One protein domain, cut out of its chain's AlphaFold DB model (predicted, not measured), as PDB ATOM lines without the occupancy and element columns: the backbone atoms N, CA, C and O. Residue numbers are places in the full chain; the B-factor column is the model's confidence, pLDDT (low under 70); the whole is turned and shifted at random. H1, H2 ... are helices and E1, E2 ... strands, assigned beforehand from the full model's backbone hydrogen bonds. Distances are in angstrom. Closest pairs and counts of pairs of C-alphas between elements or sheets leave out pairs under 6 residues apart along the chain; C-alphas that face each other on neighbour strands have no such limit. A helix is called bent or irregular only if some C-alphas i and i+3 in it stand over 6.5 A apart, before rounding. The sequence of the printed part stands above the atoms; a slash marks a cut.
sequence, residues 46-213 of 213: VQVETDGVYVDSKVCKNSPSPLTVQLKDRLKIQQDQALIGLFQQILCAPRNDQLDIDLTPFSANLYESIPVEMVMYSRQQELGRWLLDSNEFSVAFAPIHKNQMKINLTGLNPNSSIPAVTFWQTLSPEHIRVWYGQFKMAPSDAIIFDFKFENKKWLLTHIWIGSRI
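This is residues 46 to 213 of the 213 residues of an uncharacterized protein of Acinetobacter wuhouensis (UniProt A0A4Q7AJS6). One large, strongly twisted and curled sheet of eight strands has the helix H2 packed over one part of one face, over E9, while a small two-strand ladder, E3 and E6, sits near the last residues of H2, where the C-alphas of Ile 90 and Ile 101 are 7.7 A apart. H3 is beside E10, and the short H1 packs on H2. The printed part has 168 residues, with named elements in the order E1 E2 H1 H2 E3 H3 E4 E5 E6 E7 E8 E9 E10; the class is mixed, helices and strands, with under half of the residues in named elements. The large sheet is mixed, in the order E1, E2, E7, E8, E9, E10, E4, E5. The whole is compact and rounded, with a radius of gyration of the C-alphas of 14.8 A and spans of 36 by 36 by 34 A.

E1, residues 46 to 48, forms an antiparallel hairpin with E2, residues 52 to 57, with N 47 and O 54 2.9 A apart. H1, residues 67 to 70, only grazes the large sheet and touches H2, residues 80 to 91, the closest C-alphas being those of Thr 68 and Ile 84, 5.8 A apart. E3, residues 100 to 102, is antiparallel to E6, residues 150 to 152, with N 101 and O 151 2.8 A apart. H3, residues 104 to 109, is irregular, with C-alphas 105 and 108 8.0 A apart. E4, residues 116 to 121, forms a hairpin with E5, residues 138 to 140, with N 118 and O 139 2.8 A apart. E7, E8, E9 and E10, residues 164 to 172, 175 to 181, 191 to 198 and 201 to 212, form a meander, each strand the antiparallel neighbour of the one before; N 192 and O 208 of E9 and E10 are 2.9 A apart. E10 and E4 are parallel, with N 119 and O 209 2.8 A apart. H2 makes two layers with the large sheet, helix on one face, at a height over the sheet of 8.8 A. H3 stands at the sheet's level; C-alphas Asn 109 and Leu 203 are its closest to E10, 4.6 A apart. Every O i to N i+4 pair is within hydrogen-bond range in H2; H3 has 0 of 2, but 2 of 3 O i to N i+3 pairs.

E1 begins at C-alpha 46, (-48.416, -46.479, -30.564). H2 is 16.9 A long, E7 24.6 A, E9 22.5 A and E10 33.5 A. E10 ends at C-alpha 212, (-60.282, -23.750, -31.328).

The printed part has no cut. The links E4 to E5 and E6 to E7 are long. The mean pLDDT of the printed part is 85.8; residues 61 to 64, 133 to 136, 154 to 163 and 188 are under 70.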
ATOM      1  N   VAL A  46     -48.931 -46.922 -29.269       86.00
ATOM      2  CA  VAL A  46     -48.416 -46.479 -30.564       86.00
ATOM      3  C   VAL A  46     -49.316 -46.989 -31.683       86.00
ATOM      4  O   VAL A  46     -49.460 -48.205 -31.845       86.00
ATOM      5  N   GLN A  47     -49.839 -46.061 -32.485       89.75
ATOM      6  CA  GLN A  47     -50.648 -46.311 -33.679       89.75
ATOM      7  C   GLN A  47     -49.896 -45.791 -34.912       89.75
ATOM      8  O   GLN A  47     -49.535 -44.619 -34.983       89.75
ATOM      9  N   VAL A  48     -49.630 -46.673 -35.878       88.88
ATOM     10  CA  VAL A  48     -48.926 -46.331 -37.123       88.88
ATOM     11  C   VAL A  48     -49.950 -46.034 -38.209       88.88
ATOM     12  O   VAL A  48     -50.842 -46.843 -38.449       88.88
ATOM     13  N   GLU A  49     -49.785 -44.899 -38.871       89.25
ATOM     14  CA  GLU A  49     -50.582 -44.448 -40.006       89.25
ATOM     15  C   GLU A  49     -49.738 -44.425 -41.284       89.25
ATOM     16  O   GLU A  49     -48.521 -44.619 -41.267       89.25
ATOM     17  N   THR A  50     -50.393 -44.181 -42.419       88.19
ATOM     18  CA  THR A  50     -49.707 -44.064 -43.718       88.19
ATOM     19  C   THR A  50     -48.723 -42.896 -43.773       88.19
ATOM     20  O   THR A  50     -47.672 -43.019 -44.399       88.19
ATOM     21  N   ASP A  51     -49.046 -41.788 -43.106       90.44
ATOM     22  CA  ASP A  51     -48.286 -40.540 -43.139       90.44
ATOM     23  C   ASP A  51     -47.576 -40.215 -41.819       90.44
ATOM     24  O   ASP A  51     -46.968 -39.152 -41.693       90.44
ATOM     25  N   GLY A  52     -47.624 -41.107 -40.829       93.19
ATOM     26  CA  GLY A  52     -47.008 -40.830 -39.541       93.19
ATOM     27  C   GLY A  52     -47.289 -41.847 -38.448       93.19
ATOM     28  O   GLY A  52     -47.773 -42.951 -38.687       93.19
ATOM     29  N   VAL A  53     -46.962 -41.470 -37.214       94.12
ATOM     30  CA  VAL A  53     -47.129 -42.322 -36.031       94.12
ATOM     31  C   VAL A  53     -47.746 -41.517 -34.896       94.12
ATOM     32  O   VAL A  53     -47.176 -40.517 -34.457       94.12
ATOM     33  N   TYR A  54     -48.892 -41.967 -34.394       92.25
ATOM     34  CA  TYR A  54     -49.448 -41.488 -33.135       92.25
ATOM     35  C   TYR A  54     -48.812 -42.215 -31.963       92.25
ATOM     36  O   TYR A  54     -48.622 -43.434 -31.993       92.25
ATOM     37  N   VAL A  55     -48.550 -41.459 -30.906       90.19
ATOM     38  CA  VAL A  55     -48.096 -41.985 -29.628       90.19
ATOM     39  C   VAL A  55     -48.879 -41.325 -28.508       90.19
ATOM     40  O   VAL A  55     -48.809 -40.106 -28.341       90.19
ATOM     41  N   ASP A  56     -49.581 -42.144 -27.734       85.56
ATOM     42  CA  ASP A  56     -50.186 -41.763 -26.464       85.56
ATOM     43  C   ASP A  56     -49.190 -42.048 -25.334       85.56
ATOM     44  O   ASP A  56     -48.932 -43.200 -24.966       85.56
ATOM     45  N   SER A  57     -48.542 -40.998 -24.822       74.88
ATOM     46  CA  SER A  57     -47.542 -41.163 -23.773       74.88
ATOM     47  C   SER A  57     -47.295 -39.910 -22.940       74.88
ATOM     48  O   SER A  57     -47.648 -38.783 -23.284       74.88
ATOM     49  N   LYS A  58     -46.619 -40.111 -21.806       74.62
ATOM     50  CA  LYS A  58     -45.985 -39.015 -21.076       74.62
ATOM     51  C   LYS A  58     -44.656 -38.688 -21.757       74.62
ATOM     52  O   LYS A  58     -43.852 -39.584 -22.006       74.62
ATOM     53  N   VAL A  59     -44.413 -37.407 -22.014       75.75
ATOM     54  CA  VAL A  59     -43.184 -36.941 -22.678       75.75
ATOM     55  C   VAL A  59     -42.032 -36.778 -21.676       75.75
ATOM     56  O   VAL A  59     -40.884 -37.083 -21.993       75.75
ATOM     57  N   CYS A  60     -42.331 -36.342 -20.446       78.19
ATOM     58  CA  CYS A  60     -41.329 -35.962 -19.445       78.19
ATOM     59  C   CYS A  60     -41.225 -36.926 -18.247       78.19
ATOM     60  O   CYS A  60     -42.005 -37.866 -18.118       78.19
ATOM     61  N   LYS A  61     -40.207 -36.667 -17.402       55.81
ATOM     62  CA  LYS A  61     -39.510 -37.457 -16.349       55.81
ATOM     63  C   LYS A  61     -40.195 -38.631 -15.623       55.81
ATOM     64  O   LYS A  61     -39.476 -39.459 -15.080       55.81
ATOM     65  N   ASN A  62     -41.517 -38.748 -15.632       61.47
ATOM     66  CA  ASN A  62     -42.259 -39.831 -14.974       61.47
ATOM     67  C   ASN A  62     -42.998 -40.726 -15.986       61.47
ATOM     68  O   ASN A  62     -44.039 -41.310 -15.669       61.47
ATOM     69  N   SER A  63     -42.504 -40.789 -17.225       61.31
ATOM     70  CA  SER A  63     -43.057 -41.667 -18.252       61.31
ATOM     71  C   SER A  63     -42.593 -43.112 -18.049       61.31
ATOM     72  O   SER A  63     -41.393 -43.333 -17.885       61.31
ATOM     73  N   PRO A  64     -43.499 -44.106 -18.098       61.91
ATOM     74  CA  PRO A  64     -43.133 -45.519 -17.993       61.91
ATOM     75  C   PRO A  64     -42.246 -45.998 -19.154       61.91
ATOM     76  O   PRO A  64     -41.566 -47.010 -19.022       61.91
ATOM     77  N   SER A  65     -42.227 -45.277 -20.281       72.81
ATOM     78  CA  SER A  65     -41.331 -45.542 -21.408       72.81
ATOM     79  C   SER A  65     -40.993 -44.234 -22.140       72.81
ATOM     80  O   SER A  65     -41.917 -43.538 -22.564       72.81
ATOM     81  N   PRO A  66     -39.708 -43.869 -22.315       79.62
ATOM     82  CA  PRO A  66     -39.313 -42.684 -23.081       79.62
ATOM     83  C   PRO A  66     -39.811 -42.720 -24.534       79.62
ATOM     84  O   PRO A  66     -39.874 -43.793 -25.138       79.62
ATOM     85  N   LEU A  67     -40.085 -41.555 -25.137       85.50
ATOM     86  CA  LEU A  67     -40.525 -41.473 -26.541       85.50
ATOM     87  C   LEU A  67     -39.525 -42.127 -27.503       85.50
ATOM     88  O   LEU A  67     -39.932 -42.789 -28.455       85.50
ATOM     89  N   THR A  68     -38.226 -41.999 -27.221       84.00
ATOM     90  CA  THR A  68     -37.142 -42.629 -27.994       84.00
ATOM     91  C   THR A  68     -37.302 -44.146 -28.100       84.00
ATOM     92  O   THR A  68     -37.071 -44.717 -29.162       84.00
ATOM     93  N   VAL A  69     -37.774 -44.801 -27.036       85.56
ATOM     94  CA  VAL A  69     -38.042 -46.245 -27.023       85.56
ATOM     95  C   VAL A  69     -39.315 -46.572 -27.801       85.56
ATOM     96  O   VAL A  69     -39.338 -47.533 -28.568       85.56
ATOM     97  N   GLN A  70     -40.372 -45.775 -27.636       85.88
ATOM     98  CA  GLN A  70     -41.668 -46.025 -28.276       85.88
ATOM     99  C   GLN A  70     -41.614 -45.866 -29.803       85.88
ATOM    100  O   GLN A  70     -42.234 -46.647 -30.528       85.88
ATOM    101  N   LEU A  71     -40.840 -44.892 -30.287       88.62
ATOM    102  CA  LEU A  71     -40.736 -44.521 -31.702       88.62
ATOM    103  C   LEU A  71     -39.544 -45.131 -32.437       88.62
ATOM    104  O   LEU A  71     -39.391 -44.892 -33.636       88.62
ATOM    105  N   LYS A  72     -38.714 -45.917 -31.746       85.81
ATOM    106  CA  LYS A  72     -37.518 -46.523 -32.329       85.81
ATOM    107  C   LYS A  72     -37.828 -47.250 -33.638       85.81
ATOM    108  O   LYS A  72     -38.704 -48.112 -33.671       85.81
ATOM    109  N   ASP A  73     -37.105 -46.887 -34.698       84.69
ATOM    110  CA  ASP A  73     -37.202 -47.476 -36.040       84.69
ATOM    111  C   ASP A  73     -38.587 -47.324 -36.717       84.69
ATOM    112  O   ASP A  73     -38.830 -47.901 -37.780       84.69
ATOM    113  N   ARG A  74     -39.509 -46.525 -36.151       89.12
ATOM    114  CA  ARG A  74     -40.875 -46.364 -36.688       89.12
ATOM    115  C   ARG A  74     -41.004 -45.253 -37.723       89.12
ATOM    116  O   ARG A  74     -41.797 -45.391 -38.648       89.12
ATOM    117  N   LEU A  75     -40.225 -44.177 -37.589       89.50
ATOM    118  CA  LEU A  75     -40.307 -43.008 -38.476       89.50
ATOM    119  C   LEU A  75     -39.607 -43.222 -39.828       89.50
ATOM    120  O   LEU A  75     -39.908 -42.514 -40.784       89.50
ATOM    121  N   LYS A  76     -38.694 -44.205 -39.919       89.25
ATOM    122  CA  LYS A  76     -37.907 -44.529 -41.129       89.25
ATOM    123  C   LYS A  76     -37.194 -43.311 -41.748       89.25
ATOM    124  O   LYS A  76     -37.103 -43.190 -42.967       89.25
ATOM    125  N   ILE A  77     -36.669 -42.428 -40.900       92.81
ATOM    126  CA  ILE A  77     -35.925 -41.217 -41.278       92.81
ATOM    127  C   ILE A  77     -34.471 -41.276 -40.813       92.81
ATOM    128  O   ILE A  77     -34.098 -42.092 -39.969       92.81
ATOM    129  N   GLN A  78     -33.643 -40.378 -41.343       92.00
ATOM    130  CA  GLN A  78     -32.253 -40.248 -40.913       92.00
ATOM    131  C   GLN A  78     -32.171 -39.701 -39.483       92.00
ATOM    132  O   GLN A  78     -32.834 -38.725 -39.150       92.00
ATOM    133  N   GLN A  79     -31.309 -40.291 -38.650       93.56
ATOM    134  CA  GLN A  79     -31.080 -39.847 -37.267       93.56
ATOM    135  C   GLN A  79     -32.384 -39.667 -36.458       93.56
ATOM    136  O   GLN A  79     -32.532 -38.689 -35.723       93.56
ATOM    137  N   ASP A  80     -33.328 -40.599 -36.594       93.12
ATOM    138  CA  ASP A  80     -34.626 -40.586 -35.907       93.12
ATOM    139  C   ASP A  80     -34.489 -40.327 -34.395       93.12
ATOM    140  O   ASP A  80     -35.151 -39.451 -33.843       93.12
ATOM    141  N   GLN A  81     -33.551 -41.004 -33.729       93.50
ATOM    142  CA  GLN A  81     -33.316 -40.856 -32.294       93.50
ATOM    143  C   GLN A  81     -32.803 -39.464 -31.906       93.50
ATOM    144  O   GLN A  81     -33.102 -38.990 -30.810       93.50
ATOM    145  N   ALA A  82     -32.061 -38.792 -32.791       93.88
ATOM    146  CA  ALA A  82     -31.605 -37.427 -32.544       93.88
ATOM    147  C   ALA A  82     -32.781 -36.443 -32.586       93.88
ATOM    148  O   ALA A  82     -32.880 -35.582 -31.713       93.88
ATOM    149  N   LEU A  83     -33.699 -36.606 -33.546       96.12
ATOM    150  CA  LEU A  83     -34.912 -35.793 -33.628       96.12
ATOM    151  C   LEU A  83     -35.831 -36.028 -32.422       96.12
ATOM    152  O   LEU A  83     -36.252 -35.073 -31.769       96.12
ATOM    153  N   ILE A  84     -36.108 -37.294 -32.098       93.94
ATOM    154  CA  ILE A  84     -36.990 -37.654 -30.979       93.94
ATOM    155  C   ILE A  84     -36.405 -37.148 -29.654       93.94
ATOM    156  O   ILE A  84     -37.120 -36.575 -28.830       93.94
ATOM    157  N   GLY A  85     -35.091 -37.312 -29.466       92.31
ATOM    158  CA  GLY A  85     -34.374 -36.805 -28.301       92.31
ATOM    159  C   GLY A  85     -34.432 -35.281 -28.186       92.31
ATOM    160  O   GLY A  85     -34.739 -34.777 -27.108       92.31
ATOM    161  N   LEU A  86     -34.197 -34.552 -29.283       93.88
ATOM    162  CA  LEU A  86     -34.287 -33.088 -29.322       93.88
ATOM    163  C   LEU A  86     -35.683 -32.601 -28.920       93.88
ATOM    164  O   LEU A  86     -35.810 -31.750 -28.043       93.88
ATOM    165  N   PHE A  87     -36.730 -33.165 -29.520       93.75
ATOM    166  CA  PHE A  87     -38.111 -32.808 -29.201       93.75
ATOM    167  C   PHE A  87     -38.438 -33.049 -27.719       93.75
ATOM    168  O   PHE A  87     -38.990 -32.173 -27.050       93.75
ATOM    169  N   GLN A  88     -38.043 -34.206 -27.176       90.62
ATOM    170  CA  GLN A  88     -38.252 -34.516 -25.762       90.62
ATOM    171  C   GLN A  88     -37.480 -33.546 -24.852       90.62
ATOM    172  O   GLN A  88     -38.010 -33.103 -23.837       90.62
ATOM    173  N   GLN A  89     -36.246 -33.176 -25.209       90.44
ATOM    174  CA  GLN A  89     -35.462 -32.194 -24.454       90.44
ATOM    175  C   GLN A  89     -36.102 -30.803 -24.468       90.44
ATOM    176  O   GLN A  89     -36.162 -30.171 -23.417       90.44
ATOM    177  N   ILE A  90     -36.618 -30.359 -25.620       91.12
ATOM    178  CA  ILE A  90     -37.337 -29.088 -25.761       91.12
ATOM    179  C   ILE A  90     -38.562 -29.066 -24.842       91.12
ATOM    180  O   ILE A  90     -38.683 -28.175 -24.008       91.12
ATOM    181  N   LEU A  91     -39.450 -30.061 -24.932       87.88
ATOM    182  CA  LEU A  91     -40.689 -30.066 -24.141       87.88
ATOM    183  C   LEU A  91     -40.455 -30.217 -22.632       87.88
ATOM    184  O   LEU A  91     -41.258 -29.736 -21.826       87.88
ATOM    185  N   CYS A  92     -39.368 -30.887 -22.249       86.62
ATOM    186  CA  CYS A  92     -39.018 -31.135 -20.853       86.62
ATOM    187  C   CYS A  92     -38.030 -30.121 -20.270       86.62
ATOM    188  O   CYS A  92     -37.599 -30.295 -19.125       86.62
ATOM    189  N   ALA A  93     -37.666 -29.082 -21.023       88.12
ATOM    190  CA  ALA A  93     -36.853 -27.998 -20.505       88.12
ATOM    191  C   ALA A  93     -37.590 -27.257 -19.367       88.12
ATOM    192  O   ALA A  93     -38.828 -27.214 -19.344       88.12
ATOM    193  N   PRO A  94     -36.852 -26.704 -18.385       83.44
ATOM    194  CA  PRO A  94     -37.452 -25.944 -17.295       83.44
ATOM    195  C   PRO A  94     -38.300 -24.782 -17.814       83.44
ATOM    196  O   PRO A  94     -37.926 -24.118 -18.780       83.44
ATOM    197  N   ARG A  95     -39.423 -24.527 -17.139       83.38
ATOM    198  CA  ARG A  95     -40.298 -23.388 -17.422       83.38
ATOM    199  C   ARG A  95     -40.038 -22.242 -16.458       83.38
ATOM    200  O   ARG A  95     -39.666 -22.486 -15.310       83.38
ATOM    201  N   ASN A  96     -40.278 -21.017 -16.914       80.94
ATOM    202  CA  ASN A  96     -40.412 -19.865 -16.020       80.94
ATOM    203  C   ASN A  96     -41.819 -19.824 -15.378       80.94
ATOM    204  O   ASN A  96     -42.681 -20.655 -15.675       80.94
ATOM    205  N   ASP A  97     -42.070 -18.818 -14.538       77.00
ATOM    206  CA  ASP A  97     -43.370 -18.611 -13.875       77.00
ATOM    207  C   ASP A  97     -44.527 -18.344 -14.857       77.00
ATOM    208  O   ASP A  97     -45.693 -18.519 -14.512       77.00
ATOM    209  N   GLN A  98     -44.212 -17.943 -16.091       75.50
ATOM    210  CA  GLN A  98     -45.168 -17.698 -17.176       75.50
ATOM    211  C   GLN A  98     -45.425 -18.950 -18.031       75.50
ATOM    212  O   GLN A  98     -46.151 -18.879 -19.020       75.50
ATOM    213  N   LEU A  99     -44.866 -20.102 -17.639       75.31
ATOM    214  CA  LEU A  99     -44.893 -21.369 -18.377       75.31
ATOM    215  C   LEU A  99     -44.159 -21.339 -19.726       75.31
ATOM    216  O   LEU A  99     -44.298 -22.276 -20.519       75.31
ATOM    217  N   ASP A 100     -43.340 -20.318 -19.971       84.38
ATOM    218  CA  ASP A 100     -42.506 -20.264 -21.161       84.38
ATOM    219  C   ASP A 100     -41.355 -21.256 -21.052       84.38
ATOM    220  O   ASP A 100     -40.738 -21.421 -19.995       84.38
ATOM    221  N   ILE A 101     -41.020 -21.849 -22.189       86.38
ATOM    222  CA  ILE A 101     -39.796 -22.609 -22.393       86.38
ATOM    223  C   ILE A 101     -38.813 -21.730 -23.161       86.38
ATOM    224  O   ILE A 101     -39.116 -21.266 -24.261       86.38
ATOM    225  N   ASP A 102     -37.623 -21.539 -22.595       90.19
ATOM    226  CA  ASP A 102     -36.496 -20.920 -23.293       90.19
ATOM    227  C   ASP A 102     -35.827 -21.945 -24.218       90.19
ATOM    228  O   ASP A 102     -35.295 -22.962 -23.761       90.19
ATOM    229  N   LEU A 103     -35.859 -21.680 -25.526       91.50
ATOM    230  CA  LEU A 103     -35.246 -22.535 -26.541       91.50
ATOM    231  C   LEU A 103     -33.810 -22.130 -26.887       91.50
ATOM    232  O   LEU A 103     -33.138 -22.851 -27.626       91.50
ATOM    233  N   THR A 104     -33.300 -21.027 -26.337       90.75
ATOM    234  CA  THR A 104     -31.933 -20.538 -26.580       90.75
ATOM    235  C   THR A 104     -30.843 -21.595 -26.331       90.75
ATOM    236  O   THR A 104     -29.919 -21.693 -27.151       90.75
ATOM    237  N   PRO A 105     -30.933 -22.457 -25.290       93.62
ATOM    238  CA  PRO A 105     -29.974 -23.549 -25.088       93.62
ATOM    239  C   PRO A 105     -29.905 -24.553 -26.250       93.62
ATOM    240  O   PRO A 105     -28.895 -25.234 -26.411       93.62
ATOM    241  N   PHE A 106     -30.946 -24.622 -27.083       94.25
ATOM    242  CA  PHE A 106     -31.037 -25.499 -28.251       94.25
ATOM    243  C   PHE A 106     -30.700 -24.786 -29.566       94.25
ATOM    244  O   PHE A 106     -30.917 -25.357 -30.629       94.25
ATOM    245  N   SER A 107     -30.152 -23.564 -29.533       94.12
ATOM    246  CA  SER A 107     -29.890 -22.725 -30.720       94.12
ATOM    247  C   SER A 107     -29.104 -23.410 -31.851       94.12
ATOM    248  O   SER A 107     -29.288 -23.067 -33.017       94.12
ATOM    249  N   ALA A 108     -28.272 -24.415 -31.553       94.62
ATOM    250  CA  ALA A 108     -27.582 -25.223 -32.566       94.62
ATOM    251  C   ALA A 108     -28.540 -26.043 -33.462       94.62
ATOM    252  O   ALA A 108     -28.183 -26.392 -34.594       94.62
ATOM    253  N   ASN A 109     -29.740 -26.322 -32.956       96.75
ATOM    254  CA  ASN A 109     -30.830 -27.065 -33.578       96.75
ATOM    255  C   ASN A 109     -32.012 -26.168 -33.979       96.75
ATOM    256  O   ASN A 109     -33.080 -26.678 -34.303       96.75
ATOM    257  N   LEU A 110     -31.839 -24.848 -33.966       96.00
ATOM    258  CA  LEU A 110     -32.841 -23.886 -34.410       96.00
ATOM    259  C   LEU A 110     -32.411 -23.266 -35.743       96.00
ATOM    260  O   LEU A 110     -31.220 -23.038 -35.974       96.00
ATOM    261  N   TYR A 111     -33.375 -22.977 -36.615       94.94
ATOM    262  CA  TYR A 111     -33.141 -22.119 -37.774       94.94
ATOM    263  C   TYR A 111     -32.840 -20.679 -37.332       94.94
ATOM    264  O   TYR A 111     -33.190 -20.298 -36.218       94.94
ATOM    265  N   GLU A 112     -32.186 -19.869 -38.175       93.81
ATOM    266  CA  GLU A 112     -31.731 -18.519 -37.778       93.81
ATOM    267  C   GLU A 112     -32.880 -17.648 -37.256       93.81
ATOM    268  O   GLU A 112     -32.773 -16.984 -36.222       93.81
ATOM    269  N   SER A 113     -34.007 -17.727 -37.958       94.12
ATOM    270  CA  SER A 113     -35.265 -17.111 -37.586       94.12
ATOM    271  C   SER A 113     -36.390 -18.111 -37.817       94.12
ATOM    272  O   SER A 113     -36.464 -18.721 -38.884       94.12
ATOM    273  N   ILE A 114     -37.225 -18.306 -36.799       94.31
ATOM    274  CA  ILE A 114     -38.303 -19.294 -36.796       94.31
ATOM    275  C   ILE A 114     -39.632 -18.539 -36.869       94.31
ATOM    276  O   ILE A 114     -39.930 -17.759 -35.957       94.31
ATOM    277  N   PRO A 115     -40.433 -18.733 -37.929       93.38
ATOM    278  CA  PRO A 115     -41.797 -18.240 -37.964       93.38
ATOM    279  C   PRO A 115     -42.651 -18.935 -36.901       93.38
ATOM    280  O   PRO A 115     -42.489 -20.131 -36.627       93.38
ATOM    281  N   VAL A 116     -43.557 -18.159 -36.313       90.81
ATOM    282  CA  VAL A 116     -44.561 -18.644 -35.370       90.81
ATOM    283  C   VAL A 116     -45.917 -18.178 -35.861       90.81
ATOM    284  O   VAL A 116     -46.096 -16.994 -36.145       90.81
ATOM    285  N   GLU A 117     -46.873 -19.091 -35.933       90.56
ATOM    286  CA  GLU A 117     -48.223 -18.795 -36.403       90.56
ATOM    287  C   GLU A 117     -49.260 -19.375 -35.442       90.56
ATOM    288  O   GLU A 117     -49.100 -20.471 -34.913       90.56
ATOM    289  N   MET A 118     -50.347 -18.653 -35.201       87.94
ATOM    290  CA  MET A 118     -51.532 -19.208 -34.557       87.94
ATOM    291  C   MET A 118     -52.481 -19.699 -35.639       87.94
ATOM    292  O   MET A 118     -52.822 -18.928 -36.528       87.94
ATOM    293  N   VAL A 119     -52.919 -20.950 -35.563       87.75
ATOM    294  CA  VAL A 119     -53.885 -21.534 -36.495       87.75
ATOM    295  C   VAL A 119     -55.169 -21.814 -35.746       87.75
ATOM    296  O   VAL A 119     -55.214 -22.626 -34.820       87.75
ATOM    297  N   MET A 120     -56.222 -21.134 -36.174       83.75
ATOM    298  CA  MET A 120     -57.553 -21.329 -35.652       83.75
ATOM    299  C   MET A 120     -58.244 -22.449 -36.434       83.75
ATOM    300  O   MET A 120     -58.220 -22.481 -37.666       83.75
ATOM    301  N   TYR A 121     -58.876 -23.381 -35.731       79.38
ATOM    302  CA  TYR A 121     -59.603 -24.485 -36.352       79.38
ATOM    303  C   TYR A 121     -60.994 -24.634 -35.733       79.38
ATOM    304  O   TYR A 121     -61.229 -24.312 -34.571       79.38
ATOM    305  N   SER A 122     -61.942 -25.137 -36.522       75.44
ATOM    306  CA  SER A 122     -63.310 -25.416 -36.077       75.44
ATOM    307  C   SER A 122     -63.597 -26.918 -36.099       75.44
ATOM    308  O   SER A 122     -62.850 -27.699 -36.691       75.44
ATOM    309  N   ARG A 123     -64.730 -27.321 -35.504       74.50
ATOM    310  CA  ARG A 123     -65.210 -28.720 -35.420       74.50
ATOM    311  C   ARG A 123     -64.320 -29.618 -34.544       74.50
ATOM    312  O   ARG A 123     -63.406 -29.163 -33.864       74.50
ATOM    313  N   GLN A 124     -64.636 -30.913 -34.514       74.00
ATOM    314  CA  GLN A 124     -63.844 -31.935 -33.825       74.00
ATOM    315  C   GLN A 124     -62.739 -32.454 -34.746       74.00
ATOM    316  O   GLN A 124     -62.798 -33.581 -35.230       74.00
ATOM    317  N   GLN A 125     -61.763 -31.601 -35.043       81.88
ATOM    318  CA  GLN A 125     -60.614 -32.018 -35.837       81.88
ATOM    319  C   GLN A 125     -59.712 -32.968 -35.050       81.88
ATOM    320  O   GLN A 125     -59.528 -32.816 -33.840       81.88
ATOM    321  N   GLU A 126     -59.127 -33.917 -35.766       87.12
ATOM    322  CA  GLU A 126     -58.100 -34.812 -35.246       87.12
ATOM    323  C   GLU A 126     -56.723 -34.132 -35.330       87.12
ATOM    324  O   GLU A 126     -56.420 -33.429 -36.299       87.12
ATOM    325  N   LEU A 127     -55.888 -34.324 -34.308       87.50
ATOM    326  CA  LEU A 127     -54.491 -33.891 -34.285       87.50
ATOM    327  C   LEU A 127     -53.774 -34.423 -35.536       87.50
ATOM    328  O   LEU A 127     -53.862 -35.610 -35.806       87.50
ATOM    329  N   GLY A 128     -53.079 -33.585 -36.308       88.81
ATOM    330  CA  GLY A 128     -52.448 -34.032 -37.562       88.81
ATOM    331  C   GLY A 128     -53.266 -33.811 -38.831       88.81
ATOM    332  O   GLY A 128     -52.739 -33.968 -39.930       88.81
ATOM    333  N   ARG A 129     -54.549 -33.450 -38.706       87.25
ATOM    334  CA  ARG A 129     -55.479 -33.344 -39.846       87.25
ATOM    335  C   ARG A 129     -55.888 -31.908 -40.182       87.25
ATOM    336  O   ARG A 129     -56.769 -31.696 -41.011       87.25
ATOM    337  N   TRP A 130     -55.254 -30.916 -39.560       84.88
ATOM    338  CA  TRP A 130     -55.567 -29.507 -39.795       84.88
ATOM    339  C   TRP A 130     -54.875 -28.989 -41.053       84.88
ATOM    340  O   TRP A 130     -53.727 -29.330 -41.335       84.88
ATOM    341  N   LEU A 131     -55.560 -28.112 -41.781       80.69
ATOM    342  CA  LEU A 131     -55.015 -27.446 -42.960       80.69
ATOM    343  C   LEU A 131     -54.229 -26.197 -42.539       80.69
ATOM    344  O   LEU A 131     -54.768 -25.090 -42.577       80.69
ATOM    345  N   LEU A 132     -52.970 -26.378 -42.129       82.06
ATOM    346  CA  LEU A 132     -52.119 -25.269 -41.664       82.06
ATOM    347  C   LEU A 132     -51.858 -24.228 -42.763       82.06
ATOM    348  O   LEU A 132     -51.857 -23.037 -42.487       82.06
ATOM    349  N   ASP A 133     -51.738 -24.671 -44.016       69.38
ATOM    350  CA  ASP A 133     -51.360 -23.810 -45.145       69.38
ATOM    351  C   ASP A 133     -52.539 -23.015 -45.743       69.38
ATOM    352  O   ASP A 133     -52.378 -22.306 -46.736       69.38
ATOM    353  N   SER A 134     -53.755 -23.157 -45.195       65.38
ATOM    354  CA  SER A 134     -54.963 -22.596 -45.819       65.38
ATOM    355  C   SER A 134     -55.195 -21.102 -45.560       65.38
ATOM    356  O   SER A 134     -56.085 -20.541 -46.185       65.38
ATOM    357  N   ASN A 135     -54.380 -20.438 -44.727       59.84
ATOM    358  CA  ASN A 135     -54.358 -18.994 -44.410       59.84
ATOM    359  C   ASN A 135     -55.673 -18.315 -43.970       59.84
ATOM    360  O   ASN A 135     -55.617 -17.229 -43.400       59.84
ATOM    361  N   GLU A 136     -56.849 -18.907 -44.184       66.31
ATOM    362  CA  GLU A 136     -58.143 -18.292 -43.858       66.31
ATOM    363  C   GLU A 136     -58.308 -18.049 -42.353       66.31
ATOM    364  O   GLU A 136     -59.084 -17.192 -41.936       66.31
ATOM    365  N   PHE A 137     -57.541 -18.778 -41.544       74.88
ATOM    366  CA  PHE A 137     -57.632 -18.775 -40.093       74.88
ATOM    367  C   PHE A 137     -56.254 -18.832 -39.419       74.88
ATOM    368  O   PHE A 137     -56.148 -19.329 -38.300       74.88
ATOM    369  N   SER A 138     -55.197 -18.343 -40.080       83.19
ATOM    370  CA  SER A 138     -53.865 -18.233 -39.473       83.19
ATOM    371  C   SER A 138     -53.480 -16.783 -39.176       83.19
ATOM    372  O   SER A 138     -53.761 -15.860 -39.940       83.19
ATOM    373  N   VAL A 139     -52.837 -16.570 -38.031       85.56
ATOM    374  CA  VAL A 139     -52.247 -15.294 -37.628       85.56
ATOM    375  C   VAL A 139     -50.751 -15.508 -37.468       85.56
ATOM    376  O   VAL A 139     -50.310 -16.161 -36.524       85.56
ATOM    377  N   ALA A 140     -49.967 -14.951 -38.388       87.88
ATOM    378  CA  ALA A 140     -48.515 -14.994 -38.307       87.88
ATOM    379  C   ALA A 140     -47.980 -13.923 -37.353       87.88
ATOM    380  O   ALA A 140     -48.366 -12.753 -37.414       87.88
ATOM    381  N   PHE A 141     -47.051 -14.321 -36.489       85.75
ATOM    382  CA  PHE A 141     -46.286 -13.416 -35.644       85.75
ATOM    383  C   PHE A 141     -44.958 -13.055 -36.312       85.75
ATOM    384  O   PHE A 141     -44.512 -13.700 -37.264       85.75
ATOM    385  N   ALA A 142     -44.300 -12.012 -35.802       86.75
ATOM    386  CA  ALA A 142     -42.949 -11.685 -36.239       86.75
ATOM    387  C   ALA A 142     -42.016 -12.892 -35.996       86.75
ATOM    388  O   ALA A 142     -42.009 -13.419 -34.879       86.75
ATOM    389  N   PRO A 143     -41.222 -13.320 -36.999       90.19
ATOM    390  CA  PRO A 143     -40.273 -14.408 -36.824       90.19
ATOM    391  C   PRO A 143     -39.309 -14.131 -35.671       90.19
ATOM    392  O   PRO A 143     -38.777 -13.027 -35.532       90.19
ATOM    393  N   ILE A 144     -39.063 -15.147 -34.851       90.56
ATOM    394  CA  ILE A 144     -38.252 -15.007 -33.645       90.56
ATOM    395  C   ILE A 144     -36.840 -15.503 -33.943       90.56
ATOM    396  O   ILE A 144     -36.640 -16.578 -34.510       90.56
ATOM    397  N   HIS A 145     -35.839 -14.707 -33.580       93.81
ATOM    398  CA  HIS A 145     -34.441 -15.088 -33.747       93.81
ATOM    399  C   HIS A 145     -34.062 -16.204 -32.766       93.81
ATOM    400  O   HIS A 145     -34.421 -16.142 -31.588       93.81
ATOM    401  N   LYS A 146     -33.259 -17.183 -33.203       92.38
ATOM    402  CA  LYS A 146     -32.891 -18.362 -32.386       92.38
ATOM    403  C   LYS A 146     -32.319 -18.051 -30.994       92.38
ATOM    404  O   LYS A 146     -32.471 -18.849 -30.078       92.38
ATOM    405  N   ASN A 147     -31.675 -16.893 -30.830       90.88
ATOM    406  CA  ASN A 147     -31.047 -16.463 -29.570       90.88
ATOM    407  C   ASN A 147     -32.015 -15.782 -28.584       90.88
ATOM    408  O   ASN A 147     -31.590 -15.305 -27.537       90.88
ATOM    409  N   GLN A 148     -33.285 -15.641 -28.957       89.00
ATOM    410  CA  GLN A 148     -34.329 -14.991 -28.158       89.00
ATOM    411  C   GLN A 148     -35.590 -15.861 -28.084       89.00
ATOM    412  O   GLN A 148     -36.653 -15.391 -27.685       89.00
ATOM    413  N   MET A 149     -35.481 -17.119 -28.514       88.38
ATOM    414  CA  MET A 149     -36.630 -17.965 -28.773       88.38
ATOM    415  C   MET A 149     -37.246 -18.460 -27.471       88.38
ATOM    416  O   MET A 149     -36.624 -19.211 -26.721       88.38
ATOM    417  N   LYS A 150     -38.499 -18.070 -27.242       89.94
ATOM    418  CA  LYS A 150     -39.330 -18.564 -26.148       89.94
ATOM    419  C   LYS A 150     -40.663 -19.022 -26.706       89.94
ATOM    420  O   LYS A 150     -41.234 -18.348 -27.558       89.94
ATOM    421  N   ILE A 151     -41.146 -20.155 -26.213       86.31
ATOM    422  CA  ILE A 151     -42.470 -20.672 -26.560       86.31
ATOM    423  C   ILE A 151     -43.307 -20.813 -25.305       86.31
ATOM    424  O   ILE A 151     -42.823 -21.298 -24.283       86.31
ATOM    425  N   ASN A 152     -44.567 -20.413 -25.393       81.94
ATOM    426  CA  ASN A 152     -45.516 -20.585 -24.313       81.94
ATOM    427  C   ASN A 152     -46.360 -21.837 -24.585       81.94
ATOM    428  O   ASN A 152     -46.941 -21.968 -25.658       81.94
ATOM    429  N   LEU A 153     -46.398 -22.762 -23.622       73.75
ATOM    430  CA  LEU A 153     -47.194 -23.990 -23.701       73.75
ATOM    431  C   LEU A 153     -48.453 -23.915 -22.821       73.75
ATOM    432  O   LEU A 153     -48.872 -24.924 -22.258       73.75
ATOM    433  N   THR A 154     -49.038 -22.734 -22.614       68.81
ATOM    434  CA  THR A 154     -50.272 -22.607 -21.823       68.81
ATOM    435  C   THR A 154     -51.360 -23.511 -22.410       68.81
ATOM    436  O   THR A 154     -51.527 -23.580 -23.619       68.81
ATOM    437  N   GLY A 155     -52.051 -24.257 -21.545       64.31
ATOM    438  CA  GLY A 155     -53.001 -25.304 -21.949       64.31
ATOM    439  C   GLY A 155     -52.365 -26.686 -22.163       64.31
ATOM    440  O   GLY A 155     -53.055 -27.700 -22.064       64.31
ATOM    441  N   LEU A 156     -51.038 -26.764 -22.324       69.56
ATOM    442  CA  LEU A 156     -50.279 -28.008 -22.448       69.56
ATOM    443  C   LEU A 156     -49.316 -28.187 -21.272       69.56
ATOM    444  O   LEU A 156     -48.259 -27.562 -21.183       69.56
ATOM    445  N   ASN A 157     -49.635 -29.112 -20.370       66.06
ATOM    446  CA  ASN A 157     -48.714 -29.488 -19.305       66.06
ATOM    447  C   ASN A 157     -48.058 -30.845 -19.619       66.06
ATOM    448  O   ASN A 157     -48.640 -31.879 -19.307       66.06
ATOM    449  N   PRO A 158     -46.822 -30.904 -20.145       59.00
ATOM    450  CA  PRO A 158     -46.132 -32.178 -20.377       59.00
ATOM    451  C   PRO A 158     -45.691 -32.885 -19.084       59.00
ATOM    452  O   PRO A 158     -45.218 -34.020 -19.145       59.00
ATOM    453  N   ASN A 159     -45.860 -32.246 -17.918       62.34
ATOM    454  CA  ASN A 159     -45.752 -32.888 -16.604       62.34
ATOM    455  C   ASN A 159     -47.121 -33.333 -16.055       62.34
ATOM    456  O   ASN A 159     -47.191 -33.778 -14.909       62.34
ATOM    457  N   SER A 160     -48.201 -33.194 -16.834       63.50
ATOM    458  CA  SER A 160     -49.539 -33.657 -16.464       63.50
ATOM    459  C   SER A 160     -49.521 -35.143 -16.103       63.50
ATOM    460  O   SER A 160     -48.792 -35.954 -16.688       63.50
ATOM    461  N   SER A 161     -50.346 -35.522 -15.127       59.88
ATOM    462  CA  SER A 161     -50.601 -36.929 -14.816       59.88
ATOM    463  C   SER A 161     -51.348 -37.636 -15.957       59.88
ATOM    464  O   SER A 161     -51.243 -38.864 -16.075       59.88
ATOM    465  N   ILE A 162     -52.025 -36.867 -16.821       58.84
ATOM    466  CA  ILE A 162     -52.738 -37.329 -18.012       58.84
ATOM    467  C   ILE A 162     -51.751 -37.433 -19.188       58.84
ATOM    468  O   ILE A 162     -51.091 -36.442 -19.512       58.84
ATOM    469  N   PRO A 163     -51.636 -38.613 -19.828       68.38
ATOM    470  CA  PRO A 163     -50.883 -38.773 -21.068       68.38
ATOM    471  C   PRO A 163     -51.306 -37.759 -22.135       68.38
ATOM    472  O   PRO A 163     -52.475 -37.390 -22.224       68.38
ATOM    473  N   ALA A 164     -50.338 -37.292 -22.914       81.94
ATOM    474  CA  ALA A 164     -50.583 -36.423 -24.052       81.94
ATOM    475  C   ALA A 164     -50.396 -37.225 -25.342       81.94
ATOM    476  O   ALA A 164     -49.738 -38.269 -25.361       81.94
ATOM    477  N   VAL A 165     -50.946 -36.714 -26.436       88.00
ATOM    478  CA  VAL A 165     -50.826 -37.329 -27.751       88.00
ATOM    479  C   VAL A 165     -49.785 -36.567 -28.556       88.00
ATOM    480  O   VAL A 165     -49.834 -35.341 -28.675       88.00
ATOM    481  N   THR A 166     -48.842 -37.310 -29.130       92.56
ATOM    482  CA  THR A 166     -47.992 -36.803 -30.209       92.56
ATOM    483  C   THR A 166     -48.363 -37.474 -31.520       92.56
ATOM    484  O   THR A 166     -48.620 -38.677 -31.539       92.56
ATOM    485  N   PHE A 167     -48.374 -36.715 -32.611       94.75
ATOM    486  CA  PHE A 167     -48.424 -37.259 -33.964       94.75
ATOM    487  C   PHE A 167     -47.166 -36.847 -34.713       94.75
ATOM    488  O   PHE A 167     -46.877 -35.661 -34.858       94.75
ATOM    489  N   TRP A 168     -46.412 -37.841 -35.163       96.19
ATOM    490  CA  TRP A 168     -45.162 -37.672 -35.889       96.19
ATOM    491  C   TRP A 168     -45.434 -37.874 -37.365       96.19
ATOM    492  O   TRP A 168     -45.459 -39.010 -37.836       96.19
ATOM    493  N   GLN A 169     -45.685 -36.780 -38.070       96.00
ATOM    494  CA  GLN A 169     -46.021 -36.789 -39.481       96.00
ATOM    495  C   GLN A 169     -44.754 -36.700 -40.332       96.00
ATOM    496  O   GLN A 169     -43.966 -35.760 -40.201       96.00
ATOM    497  N   THR A 170     -44.579 -37.657 -41.237       95.69
ATOM    498  CA  THR A 170     -43.468 -37.679 -42.190       95.69
ATOM    499  C   THR A 170     -43.910 -37.023 -43.492       95.69
ATOM    500  O   THR A 170     -44.535 -37.663 -44.333       95.69
ATOM    501  N   LEU A 171     -43.579 -35.741 -43.667       94.69
ATOM    502  CA  LEU A 171     -43.878 -34.990 -44.893       94.69
ATOM    503  C   LEU A 171     -42.898 -35.356 -46.018       94.69
ATOM    504  O   LEU A 171     -43.280 -35.464 -47.181       94.69
ATOM    505  N   SER A 172     -41.630 -35.574 -45.664       95.44
ATOM    506  CA  SER A 172     -40.595 -36.178 -46.509       95.44
ATOM    507  C   SER A 172     -39.512 -36.822 -45.623       95.44
ATOM    508  O   SER A 172     -39.521 -36.610 -44.408       95.44
ATOM    509  N   PRO A 173     -38.551 -37.591 -46.176       94.12
ATOM    510  CA  PRO A 173     -37.462 -38.173 -45.378       94.12
ATOM    511  C   PRO A 173     -36.624 -37.140 -44.602       94.12
ATOM    512  O   PRO A 173     -36.041 -37.470 -43.569       94.12
ATOM    513  N   GLU A 174     -36.580 -35.896 -45.084       96.94
ATOM    514  CA  GLU A 174     -35.882 -34.759 -44.480       96.94
ATOM    515  C   GLU A 174     -36.826 -33.734 -43.833       96.94
ATOM    516  O   GLU A 174     -36.354 -32.683 -43.405       96.94
ATOM    517  N   HIS A 175     -38.136 -33.989 -43.764       97.38
ATOM    518  CA  HIS A 175     -39.111 -33.038 -43.231       97.38
ATOM    519  C   HIS A 175     -40.160 -33.740 -42.368       97.38
ATOM    520  O   HIS A 175     -41.015 -34.476 -42.868       97.38
ATOM    521  N   ILE A 176     -40.102 -33.481 -41.063       97.69
ATOM    522  CA  ILE A 176     -41.006 -34.056 -40.069       97.69
ATOM    523  C   ILE A 176     -41.788 -32.952 -39.380       97.69
ATOM    524  O   ILE A 176     -41.201 -31.988 -38.894       97.69
ATOM    525  N   ARG A 177     -43.098 -33.154 -39.263       97.38
ATOM    526  CA  ARG A 177     -43.993 -32.313 -38.477       97.38
ATOM    527  C   ARG A 177     -44.442 -33.067 -37.237       97.38
ATOM    528  O   ARG A 177     -45.011 -34.153 -37.333       97.38
ATOM    529  N   VAL A 178     -44.189 -32.497 -36.067       96.19
ATOM    530  CA  VAL A 178     -44.583 -33.082 -34.785       96.19
ATOM    531  C   VAL A 178     -45.719 -32.271 -34.202       96.19
ATOM    532  O   VAL A 178     -45.547 -31.109 -33.848       96.19
ATOM    533  N   TRP A 179     -46.874 -32.904 -34.071       94.06
ATOM    534  CA  TRP A 179     -48.037 -32.335 -33.413       94.06
ATOM    535  C   TRP A 179     -48.055 -32.804 -31.965       94.06
ATOM    536  O   TRP A 179     -47.892 -33.997 -31.710       94.06
ATOM    537  N   TYR A 180     -48.272 -31.895 -31.024       91.62
ATOM    538  CA  TYR A 180     -48.330 -32.190 -29.600       91.62
ATOM    539  C   TYR A 180     -49.581 -31.570 -28.990       91.62
ATOM    540  O   TYR A 180     -49.756 -30.356 -29.031       91.62
ATOM    541  N   GLY A 181     -50.449 -32.400 -28.416       88.69
ATOM    542  CA  GLY A 181     -51.691 -31.952 -27.795       88.69
ATOM    543  C   GLY A 181     -52.105 -32.846 -26.635       88.69
ATOM    544  O   GLY A 181     -51.679 -33.994 -26.532       88.69
ATOM    545  N   GLN A 182     -52.965 -32.336 -25.755       81.31
ATOM    546  CA  GLN A 182     -53.484 -33.128 -24.635       81.31
ATOM    547  C   GLN A 182     -54.396 -34.278 -25.106       81.31
ATOM    548  O   GLN A 182     -54.483 -35.298 -24.425       81.31
ATOM    549  N   PHE A 183     -55.034 -34.133 -26.274       80.88
ATOM    550  CA  PHE A 183     -55.999 -35.087 -26.824       80.88
ATOM    551  C   PHE A 183     -55.789 -35.312 -28.325       80.88
ATOM    552  O   PHE A 183     -55.304 -34.434 -29.036       80.88
ATOM    553  N   LYS A 184     -56.202 -36.483 -28.825       86.12
ATOM    554  CA  LYS A 184     -56.214 -36.775 -30.266       86.12
ATOM    555  C   LYS A 184     -57.336 -36.019 -30.986       86.12
ATOM    556  O   LYS A 184     -57.120 -35.505 -32.077       86.12
ATOM    557  N   MET A 185     -58.515 -35.932 -30.372       84.69
ATOM    558  CA  MET A 185     -59.693 -35.263 -30.931       84.69
ATOM    559  C   MET A 185     -59.919 -33.905 -30.268       84.69
ATOM    560  O   MET A 185     -59.876 -33.793 -29.045       84.69
ATOM    561  N   ALA A 186     -60.198 -32.885 -31.083       74.81
ATOM    562  CA  ALA A 186     -60.478 -31.512 -30.661       74.81
ATOM    563  C   ALA A 186     -59.467 -30.902 -29.651       74.81
ATOM    564  O   ALA A 186     -59.909 -30.331 -28.649       74.81
ATOM    565  N   PRO A 187     -58.139 -30.970 -29.882       77.69
ATOM    566  CA  PRO A 187     -57.158 -30.504 -28.899       77.69
ATOM    567  C   PRO A 187     -57.049 -28.974 -28.852       77.69
ATOM    568  O   PRO A 187     -56.458 -28.387 -29.752       77.69
ATOM    569  N   SER A 188     -57.573 -28.344 -27.792       65.25
ATOM    570  CA  SER A 188     -57.758 -26.881 -27.694       65.25
ATOM    571  C   SER A 188     -56.495 -26.031 -27.815       65.25
ATOM    572  O   SER A 188     -56.625 -24.855 -28.134       65.25
ATOM    573  N   ASP A 189     -55.313 -26.610 -27.603       78.75
ATOM    574  CA  ASP A 189     -54.057 -25.864 -27.457       78.75
ATOM    575  C   ASP A 189     -52.864 -26.622 -28.060       78.75
ATOM    576  O   ASP A 189     -51.766 -26.598 -27.512       78.75
ATOM    577  N   ALA A 190     -53.066 -27.387 -29.140       88.50
ATOM    578  CA  ALA A 190     -51.972 -28.173 -29.712       88.50
ATOM    579  C   ALA A 190     -50.832 -27.270 -30.207       88.50
ATOM    580  O   ALA A 190     -51.071 -26.279 -30.887       88.50
ATOM    581  N   ILE A 191     -49.588 -27.651 -29.945       91.44
ATOM    582  CA  ILE A 191     -48.415 -27.014 -30.546       91.44
ATOM    583  C   ILE A 191     -47.839 -27.933 -31.614       91.44
ATOM    584  O   ILE A 191     -47.842 -29.159 -31.481       91.44
ATOM    585  N   ILE A 192     -47.362 -27.340 -32.697       93.62
ATOM    586  CA  ILE A 192     -46.903 -28.059 -33.877       93.62
ATOM    587  C   ILE A 192     -45.503 -27.564 -34.197       93.62
ATOM    588  O   ILE A 192     -45.273 -26.361 -34.247       93.62
ATOM    589  N   PHE A 193     -44.575 -28.487 -34.408       95.50
ATOM    590  CA  PHE A 193     -43.174 -28.195 -34.683       95.50
ATOM    591  C   PHE A 193     -42.770 -28.799 -36.025       95.50
ATOM    592  O   PHE A 193     -42.883 -30.013 -36.193       95.50
ATOM    593  N   ASP A 194     -42.225 -27.989 -36.932       97.06
ATOM    594  CA  ASP A 194     -41.622 -28.498 -38.169       97.06
ATOM    595  C   ASP A 194     -40.112 -28.578 -38.058       97.06
ATOM    596  O   ASP A 194     -39.422 -27.579 -37.829       97.06
ATOM    597  N   PHE A 195     -39.594 -29.769 -38.320       98.06
ATOM    598  CA  PHE A 195     -38.177 -30.063 -38.334       98.06
ATOM    599  C   PHE A 195     -37.701 -30.418 -39.735       98.06
ATOM    600  O   PHE A 195     -38.270 -31.293 -40.388       98.06
ATOM    601  N   LYS A 196     -36.598 -29.802 -40.161       98.00
ATOM    602  CA  LYS A 196     -35.902 -30.152 -41.402       98.00
ATOM    603  C   LYS A 196     -34.533 -30.750 -41.128       98.00
ATOM    604  O   LYS A 196     -33.829 -30.308 -40.219       98.00
ATOM    605  N   PHE A 197     -34.154 -31.750 -41.915       97.81
ATOM    606  CA  PHE A 197     -32.832 -32.354 -41.863       97.81
ATOM    607  C   PHE A 197     -31.902 -31.671 -42.861       97.81
ATOM    608  O   PHE A 197     -31.973 -31.896 -44.067       97.81
ATOM    609  N   GLU A 198     -30.999 -30.842 -42.351       95.75
ATOM    610  CA  GLU A 198     -30.064 -30.063 -43.155       95.75
ATOM    611  C   GLU A 198     -28.669 -30.149 -42.542       95.75
ATOM    612  O   GLU A 198     -28.504 -30.156 -41.323       95.75
ATOM    613  N   ASN A 199     -27.630 -30.215 -43.378       94.56
ATOM    614  CA  ASN A 199     -26.238 -30.257 -42.909       94.56
ATOM    615  C   ASN A 199     -25.982 -31.354 -41.854       94.56
ATOM    616  O   ASN A 199     -25.239 -31.150 -40.894       94.56
ATOM    617  N   LYS A 200     -26.599 -32.529 -42.053       95.44
ATOM    618  CA  LYS A 200     -26.517 -33.706 -41.169       95.44
ATOM    619  C   LYS A 200     -27.081 -33.495 -39.755       95.44
ATOM    620  O   LYS A 200     -26.675 -34.220 -38.846       95.44
ATOM    621  N   LYS A 201     -27.999 -32.543 -39.560       96.38
ATOM    622  CA  LYS A 201     -28.693 -32.312 -38.285       96.38
ATOM    623  C   LYS A 201     -30.159 -31.936 -38.492       96.38
ATOM    624  O   LYS A 201     -30.521 -31.345 -39.503       96.38
ATOM    625  N   TRP A 202     -30.986 -32.240 -37.497       97.88
ATOM    626  CA  TRP A 202     -32.366 -31.766 -37.437       97.88
ATOM    627  C   TRP A 202     -32.426 -30.342 -36.887       97.88
ATOM    628  O   TRP A 202     -31.816 -30.039 -35.855       97.88
ATOM    629  N   LEU A 203     -33.159 -29.486 -37.596       97.75
ATOM    630  CA  LEU A 203     -33.380 -28.083 -37.278       97.75
ATOM    631  C   LEU A 203     -34.870 -27.814 -37.107       97.75
ATOM    632  O   LEU A 203     -35.642 -28.156 -37.997       97.75
ATOM    633  N   LEU A 204     -35.264 -27.171 -36.011       97.50
ATOM    634  CA  LEU A 204     -36.599 -26.602 -35.854       97.50
ATOM    635  C   LEU A 204     -36.719 -25.369 -36.750       97.50
ATOM    636  O   LEU A 204     -35.928 -24.431 -36.629       97.50
ATOM    637  N   THR A 205     -37.699 -25.384 -37.647       96.62
ATOM    638  CA  THR A 205     -37.856 -24.381 -38.708       96.62
ATOM    639  C   THR A 205     -39.141 -23.584 -38.614       96.62
ATOM    640  O   THR A 205     -39.170 -22.469 -39.120       96.62
ATOM    641  N   HIS A 206     -40.178 -24.121 -37.975       95.56
ATOM    642  CA  HIS A 206     -41.473 -23.459 -37.873       95.56
ATOM    643  C   HIS A 206     -42.236 -23.968 -36.650       95.56
ATOM    644  O   HIS A 206     -42.065 -25.125 -36.249       95.56
ATOM    645  N   ILE A 207     -43.068 -23.106 -36.064       93.81
ATOM    646  CA  ILE A 207     -43.974 -23.470 -34.976       93.81
ATOM    647  C   ILE A 207     -45.381 -22.961 -35.272       93.81
ATOM    648  O   ILE A 207     -45.554 -21.791 -35.602       93.81
ATOM    649  N   TRP A 208     -46.384 -23.810 -35.063       92.44
ATOM    650  CA  TRP A 208     -47.778 -23.376 -35.014       92.44
ATOM    651  C   TRP A 208     -48.377 -23.605 -33.634       92.44
ATOM    652  O   TRP A 208     -48.045 -24.574 -32.950       92.44
ATOM    653  N   ILE A 209     -49.299 -22.727 -33.259       89.38
ATOM    654  CA  ILE A 209     -50.122 -22.827 -32.058       89.38
ATOM    655  C   ILE A 209     -51.569 -22.994 -32.510       89.38
ATOM    656  O   ILE A 209     -52.151 -22.107 -33.130       89.38
ATOM    657  N   GLY A 210     -52.143 -24.148 -32.216       85.69
ATOM    658  CA  GLY A 210     -53.532 -24.477 -32.469       85.69
ATOM    659  C   GLY A 210     -54.457 -23.835 -31.464       85.69
ATOM    660  O   GLY A 210     -54.236 -23.980 -30.266       85.69
ATOM    661  N   SER A 211     -55.526 -23.205 -31.938       80.75
ATOM    662  CA  SER A 211     -56.607 -22.756 -31.070       80.75
ATOM    663  C   SER A 211     -57.968 -23.026 -31.702       80.75
ATOM    664  O   SER A 211     -58.154 -22.942 -32.917       80.75
ATOM    665  N   ARG A 212     -58.934 -23.409 -30.873       78.00
ATOM    666  CA  ARG A 212     -60.282 -23.750 -31.328       78.00
ATOM    667  C   ARG A 212     -61.165 -22.501 -31.418       78.00
ATOM    668  O   ARG A 212     -61.201 -21.721 -30.469       78.00
ATOM    669  N   ILE A 213     -61.915 -22.365 -32.517       73.06
ATOM    670  CA  ILE A 213     -63.027 -21.400 -32.682       73.06
ATOM    671  C   ILE A 213     -64.340 -22.012 -32.184       73.06
ATOM    672  O   ILE A 213     -64.589 -23.211 -32.477       73.06
TER     673      ILE A 213